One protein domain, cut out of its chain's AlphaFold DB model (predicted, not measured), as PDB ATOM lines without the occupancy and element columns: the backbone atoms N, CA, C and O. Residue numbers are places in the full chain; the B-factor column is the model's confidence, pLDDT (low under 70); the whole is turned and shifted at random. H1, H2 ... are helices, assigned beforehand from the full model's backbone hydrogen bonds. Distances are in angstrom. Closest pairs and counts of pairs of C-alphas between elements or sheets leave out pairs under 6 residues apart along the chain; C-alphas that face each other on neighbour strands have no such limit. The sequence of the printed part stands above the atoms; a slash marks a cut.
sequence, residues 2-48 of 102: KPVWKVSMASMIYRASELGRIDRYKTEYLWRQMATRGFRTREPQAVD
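What this domain is: This is residues 2 to 48 of the 102 residues of an uncharacterized protein of Janthinobacterium sp. 344 (UniProt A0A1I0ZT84). The model is a helical hairpin, its longest helix H3 side by side with H2 and joined to it by a tight turn at one end. At the hairpin's open end, the short helix H1 and the unnamed tail of residues 37 to 48 reach towards each other, bringing the first and last printed residues near each other. The printed part has 47 residues with three named helices, in the order H1, H2, H3, and no named strand; the class is all helix. It is compact, with a radius of gyration of the C-alphas of 10.8 A, and flat, spanning 27 by 25 by 13 A.

Where its parts are: H3 comprises residues 24 to 36 and is 18.4 A long from its first to its last C-alpha, running from (-22.298, 32.285, -37.818) to (-16.008, 39.400, -53.587). H2, residues 9 to 18, measures 14.2 A between its first and last C-alphas. H1, residues 2 to 5, measures 5.5 A and begins with C-alpha 2 at (-31.878, 50.754, -48.070).

How they stand to each other: H3 and H2 touch, and their closest C-alphas, those of Thr 27 and Ser 17, are 6.4 A apart. They form a helical hairpin at a shallow tilt of 14 degrees, opposite ways. H1 and H2 are close but not clearly touching, with the C-alphas of Lys 2 and Met 9 closest at 7.6 A. H1 and H3 are apart. In H2 and H3 every O i to N i+4 pair is within hydrogen-bond range; H1 is too short for such a pair, and its 1 O i to N i+3 pair is not within range.

The domain as a whole: The C-alphas of Gly 20 and Gln 45 are the two farthest apart, at 28.3 A, while those of Lys 2 and Asp 48 are 7.1 A apart. The links H1 to H2 and H2 to H3 are tight, with 3 and 5 residues. The printed part has no cut. Its mean pLDDT is 91.4, and no printed residue is under 70.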
ATOM      1  N   LYS A   2     -32.162  49.307 -48.041       78.88
ATOM      2  CA  LYS A   2     -31.878  50.754 -48.070       78.88
ATOM      3  C   LYS A   2     -33.122  51.611 -48.388       78.88
ATOM      4  O   LYS A   2     -33.447  52.467 -47.575       78.88
ATOM      5  N   PRO A   3     -33.927  51.284 -49.422       76.06
ATOM      6  CA  PRO A   3     -35.133  52.060 -49.738       76.06
ATOM      7  C   PRO A   3     -36.247  52.010 -48.682       76.06
ATOM      8  O   PRO A   3     -37.147  52.835 -48.703       76.06
ATOM      9  N   VAL A   4     -36.225  51.021 -47.780       82.50
ATOM     10  CA  VAL A   4     -37.331  50.785 -46.830       82.50
ATOM     11  C   VAL A   4     -36.894  51.083 -45.397       82.50
ATOM     12  O   VAL A   4     -37.626  51.682 -44.626       82.50
ATOM     13  N   TRP A   5     -35.701  50.629 -45.027       82.06
ATOM     14  CA  TRP A   5     -35.166  50.656 -43.666       82.06
ATOM     15  C   TRP A   5     -34.067  51.711 -43.510       82.06
ATOM     16  O   TRP A   5     -33.593  51.907 -42.399       82.06
ATOM     17  N   LYS A   6     -33.633  52.362 -44.603       83.19
ATOM     18  CA  LYS A   6     -32.604  53.418 -44.609       83.19
ATOM     19  C   LYS A   6     -31.272  53.021 -43.944       83.19
ATOM     20  O   LYS A   6     -30.549  53.866 -43.432       83.19
ATOM     21  N   VAL A   7     -30.923  51.734 -43.972       87.31
ATOM     22  CA  VAL A   7     -29.655  51.193 -43.438       87.31
ATOM     23  C   VAL A   7     -28.864  50.465 -44.519       87.31
ATOM     24  O   VAL A   7     -29.449  50.028 -45.508       87.31
ATOM     25  N   SER A   8     -27.552  50.313 -44.312       90.00
ATOM     26  CA  SER A   8     -26.639  49.594 -45.215       90.00
ATOM     27  C   SER A   8     -26.774  48.063 -45.118       90.00
ATOM     28  O   SER A   8     -27.231  47.530 -44.102       90.00
ATOM     29  N   MET A   9     -26.350  47.335 -46.158       91.31
ATOM     30  CA  MET A   9     -26.353  45.860 -46.190       91.31
ATOM     31  C   MET A   9     -25.452  45.313 -45.089       91.31
ATOM     32  O   MET A   9     -25.810  44.367 -44.391       91.31
ATOM     33  N   ALA A  10     -24.308  45.966 -44.891       93.25
ATOM     34  CA  ALA A  10     -23.363  45.670 -43.826       93.25
ATOM     35  C   ALA A  10     -24.006  45.814 -42.435       93.25
ATOM     36  O   ALA A  10     -23.897  44.908 -41.610       93.25
ATOM     37  N   SER A  11     -24.730  46.912 -42.195       93.38
ATOM     38  CA  SER A  11     -25.454  47.152 -40.939       93.38
ATOM     39  C   SER A  11     -26.517  46.083 -40.689       93.38
ATOM     40  O   SER A  11     -26.692  45.642 -39.555       93.38
ATOM     41  N   MET A  12     -27.201  45.626 -41.741       92.81
ATOM     42  CA  MET A  12     -28.205  44.573 -41.624       92.81
ATOM     43  C   MET A  12     -27.593  43.216 -41.278       92.81
ATOM     44  O   MET A  12     -28.097  42.543 -40.381       92.81
ATOM     45  N   ILE A  13     -26.497  42.833 -41.941       94.88
ATOM     46  CA  ILE A  13     -25.765  41.594 -41.633       94.88
ATOM     47  C   ILE A  13     -25.267  41.635 -40.184       94.88
ATOM     48  O   ILE A  13     -25.462  40.676 -39.440       94.88
ATOM     49  N   TYR A  14     -24.682  42.763 -39.770       95.62
ATOM     50  CA  TYR A  14     -24.212  42.967 -38.402       95.62
ATOM     51  C   TYR A  14     -25.348  42.797 -37.386       95.62
ATOM     52  O   TYR A  14     -25.261  41.952 -36.496       95.62
ATOM     53  N   ARG A  15     -26.456  43.531 -37.562       95.94
ATOM     54  CA  ARG A  15     -27.573  43.508 -36.610       95.94
ATOM     55  C   ARG A  15     -28.282  42.156 -36.568       95.94
ATOM     56  O   ARG A  15     -28.654  41.698 -35.492       95.94
ATOM     57  N   ALA A  16     -28.459  41.497 -37.711       95.56
ATOM     58  CA  ALA A  16     -29.056  40.165 -37.767       95.56
ATOM     59  C   ALA A  16     -28.189  39.115 -37.054       95.56
ATOM     60  O   ALA A  16     -28.735  38.230 -36.392       95.56
ATOM     61  N   SER A  17     -26.860  39.224 -37.170       96.75
ATOM     62  CA  SER A  17     -25.921  38.341 -36.472       96.75
ATOM     63  C   SER A  17     -25.934  38.584 -34.964       96.75
ATOM     64  O   SER A  17     -25.958  37.625 -34.201       96.75
ATOM     65  N   GLU A  18     -25.949  39.846 -34.533       97.19
ATOM     66  CA  GLU A  18     -26.011  40.222 -33.114       97.19
ATOM     67  C   GLU A  18     -27.305  39.718 -32.453       97.19
ATOM     68  O   GLU A  18     -27.286  39.199 -31.343       97.19
ATOM     69  N   LEU A  19     -28.430  39.797 -33.170       96.94
ATOM     70  CA  LEU A  19     -29.733  39.310 -32.709       96.94
ATOM     71  C   LEU A  19     -29.904  37.782 -32.811       96.94
ATOM     72  O   LEU A  19     -30.998  37.281 -32.547       96.94
ATOM     73  N   GLY A  20     -28.884  37.044 -33.264       96.06
ATOM     74  CA  GLY A  20     -28.958  35.592 -33.450       96.06
ATOM     75  C   GLY A  20     -29.983  35.142 -34.499       96.06
ATOM     76  O   GLY A  20     -30.446  34.004 -34.469       96.06
ATOM     77  N   ARG A  21     -30.380  36.027 -35.426       97.00
ATOM     78  CA  ARG A  21     -31.354  35.720 -36.492       97.00
ATOM     79  C   ARG A  21     -30.727  34.987 -37.672       97.00
ATOM     80  O   ARG A  21     -31.435  34.326 -38.427       97.00
ATOM     81  N   ILE A  22     -29.412  35.099 -37.819       96.38
ATOM     82  CA  ILE A  22     -28.606  34.325 -38.760       96.38
ATOM     83  C   ILE A  22     -27.505  33.601 -37.990       96.38
ATOM     84  O   ILE A  22     -26.975  34.118 -37.008       96.38
ATOM     85  N   ASP A  23     -27.182  32.386 -38.429       95.94
ATOM     86  CA  ASP A  23     -26.077  31.626 -37.857       95.94
ATOM     87  C   ASP A  23     -24.718  32.197 -38.297       95.94
ATOM     88  O   ASP A  23     -24.601  32.937 -39.280       95.94
ATOM     89  N   ARG A  24     -23.667  31.825 -37.561       95.62
ATOM     90  CA  ARG A  24     -22.298  32.285 -37.818       95.62
ATOM     91  C   ARG A  24     -21.835  31.986 -39.246       95.62
ATOM     92  O   ARG A  24     -21.192  32.829 -39.867       95.62
ATOM     93  N   TYR A  25     -22.179  30.813 -39.773       96.75
ATOM     94  CA  TYR A  25     -21.776  30.405 -41.116       96.75
ATOM     95  C   TYR A  25     -22.394  31.308 -42.192       96.75
ATOM     96  O   TYR A  25     -21.696  31.768 -43.098       96.75
ATOM     97  N   LYS A  26     -23.685  31.630 -42.066       96.69
ATOM     98  CA  LYS A  26     -24.397  32.577 -42.931       96.69
ATOM     99  C   LYS A  26     -23.800  33.971 -42.822       96.69
ATOM    100  O   LYS A  26     -23.586  34.597 -43.858       96.69
ATOM    101  N   THR A  27     -23.473  34.440 -41.618       97.25
ATOM    102  CA  THR A  27     -22.795  35.731 -41.433       97.25
ATOM    103  C   THR A  27     -21.472  35.771 -42.202       97.25
ATOM    104  O   THR A  27     -21.256  36.666 -43.020       97.25
ATOM    105  N   GLU A  28     -20.602  34.774 -42.018       97.00
ATOM    106  CA  GLU A  28     -19.308  34.682 -42.711       97.00
ATOM    107  C   GLU A  28     -19.460  34.535 -44.235       97.00
ATOM    108  O   GLU A  28     -18.676  35.087 -45.012       97.00
ATOM    109  N   TYR A  29     -20.471  33.798 -44.698       97.19
ATOM    110  CA  TYR A  29     -20.795  33.683 -46.119       97.19
ATOM    111  C   TYR A  29     -21.221  35.029 -46.724       97.19
ATOM    112  O   TYR A  29     -20.698  35.429 -47.767       97.19
ATOM    113  N   LEU A  30     -22.121  35.756 -46.060       95.69
ATOM    114  CA  LEU A  30     -22.610  37.054 -46.528       95.69
ATOM    115  C   LEU A  30     -21.486  38.092 -46.581       95.69
ATOM    116  O   LEU A  30     -21.366  38.810 -47.572       95.69
ATOM    117  N   TRP A  31     -20.605  38.127 -45.577       96.25
ATOM    118  CA  TRP A  31     -19.435  39.007 -45.603       96.25
ATOM    119  C   TRP A  31     -18.464  38.680 -46.737       96.25
ATOM    120  O   TRP A  31     -17.949  39.601 -47.375       96.25
ATOM    121  N   ARG A  32     -18.250  37.394 -47.045       96.38
ATOM    122  CA  ARG A  32     -17.458  36.987 -48.216       96.38
ATOM    123  C   ARG A  32     -18.100  37.463 -49.514       96.38
ATOM    124  O   ARG A  32     -17.411  38.064 -50.329       96.38
ATOM    125  N   GLN A  33     -19.412  37.288 -49.681       95.25
ATOM    126  CA  GLN A  33     -20.124  37.795 -50.861       95.25
ATOM    127  C   GLN A  33     -20.022  39.321 -50.989       95.25
ATOM    128  O   GLN A  33     -19.790  39.823 -52.090       95.25
ATOM    129  N   MET A  34     -20.128  40.057 -49.876       94.75
ATOM    130  CA  MET A  34     -19.932  41.511 -49.852       94.75
ATOM    131  C   MET A  34     -18.526  41.908 -50.318       94.75
ATOM    132  O   MET A  34     -18.379  42.876 -51.060       94.75
ATOM    133  N   ALA A  35     -17.493  41.170 -49.901       93.31
ATOM    134  CA  ALA A  35     -16.113  41.432 -50.297       93.31
ATOM    135  C   ALA A  35     -15.860  41.087 -51.773       93.31
ATOM    136  O   ALA A  35     -15.390  41.938 -52.522       93.31
ATOM    137  N   THR A  36     -16.229  39.878 -52.211       94.94
ATOM    138  CA  THR A  36     -16.008  39.400 -53.587       94.94
ATOM    139  C   THR A  36     -16.676  40.294 -54.630       94.94
ATOM    140  O   THR A  36     -16.148  40.460 -55.723       94.94
ATOM    141  N   ARG A  37     -17.827  40.888 -54.299       92.69
ATOM    142  CA  ARG A  37     -18.578  41.761 -55.214       92.69
ATOM    143  C   ARG A  37     -18.235  43.250 -55.074       92.69
ATOM    144  O   ARG A  37     -18.862  44.070 -55.733       92.69
ATOM    145  N   GLY A  38     -17.290  43.622 -54.205       91.75
ATOM    146  CA  GLY A  38     -16.927  45.027 -53.967       91.75
ATOM    147  C   GLY A  38     -17.992  45.851 -53.226       91.75
ATOM    148  O   GLY A  38     -17.876  47.071 -53.116       91.75
ATOM    149  N   PHE A  39     -19.010  45.202 -52.652       92.75
ATOM    150  CA  PHE A  39     -20.149  45.868 -52.010       92.75
ATOM    151  C   PHE A  39     -19.832  46.505 -50.654       92.75
ATOM    152  O   PHE A  39     -20.694  47.139 -50.052       92.75
ATOM    153  N   ARG A  40     -18.593  46.366 -50.169       85.81
ATOM    154  CA  ARG A  40     -18.114  47.066 -48.969       85.81
ATOM    155  C   ARG A  40     -17.995  48.576 -49.176       85.81
ATOM    156  O   ARG A  40     -18.158  49.314 -48.213       85.81
ATOM    157  N   THR A  41     -17.709  49.010 -50.404       86.12
ATOM    158  CA  THR A  41     -17.514  50.430 -50.739       86.12
ATOM    159  C   THR A  41     -18.747  51.014 -51.412       86.12
ATOM    160  O   THR A  41     -19.167  52.119 -51.085       86.12
ATOM    161  N   ARG A  42     -19.356  50.263 -52.337       85.69
ATOM    162  CA  ARG A  42     -20.577  50.678 -53.024       85.69
ATOM    163  C   ARG A  42     -21.537  49.509 -53.137       85.69
ATOM    164  O   ARG A  42     -21.236  48.506 -53.773       85.69
ATOM    165  N   GLU A  43     -22.689  49.655 -52.504       87.50
ATOM    166  CA  GLU A  43     -23.761  48.666 -52.573       87.50
ATOM    167  C   GLU A  43     -24.315  48.507 -54.001       87.50
ATOM    168  O   GLU A  43     -24.110  49.383 -54.846       87.50
ATOM    169  N   PRO A  44     -25.013  47.392 -54.293       87.81
ATOM    170  CA  PRO A  44     -25.606  47.166 -55.604       87.81
ATOM    171  C   PRO A  44     -26.523  48.315 -56.032       87.81
ATOM    172  O   PRO A  44     -27.344  48.779 -55.244       87.81
ATOM    173  N   GLN A  45     -26.475  48.683 -57.315       82.50
ATOM    174  CA  GLN A  45     -27.313  49.759 -57.857       82.50
ATOM    175  C   GLN A  45     -28.819  49.480 -57.701       82.50
ATOM    176  O   GLN A  45     -29.610  50.398 -57.530       82.50
ATOM    177  N   ALA A  46     -29.219  48.205 -57.678       83.75
ATOM    178  CA  ALA A  46     -30.609  47.799 -57.468       83.75
ATOM    179  C   ALA A  46     -31.188  48.202 -56.095       83.75
ATOM    180  O   ALA A  46     -32.402  48.179 -55.916       83.75
ATOM    181  N   VAL A  47     -30.337  48.521 -55.113       80.88
ATOM    182  CA  VAL A  47     -30.750  49.010 -53.785       80.88
ATOM    183  C   VAL A  47     -30.285  50.440 -53.520       80.88
ATOM    184  O   VAL A  47     -30.380  50.909 -52.382       80.88
ATOM    185  N   ASP A  48     -29.776  51.115 -54.550       81.75
ATOM    186  CA  ASP A  48     -29.433  52.527 -54.480       81.75
ATOM    187  C   ASP A  48     -30.716  53.359 -54.390       81.75
ATOM    188  O   ASP A  48     -31.779  52.954 -54.871       81.75
TER     189      ASP A  48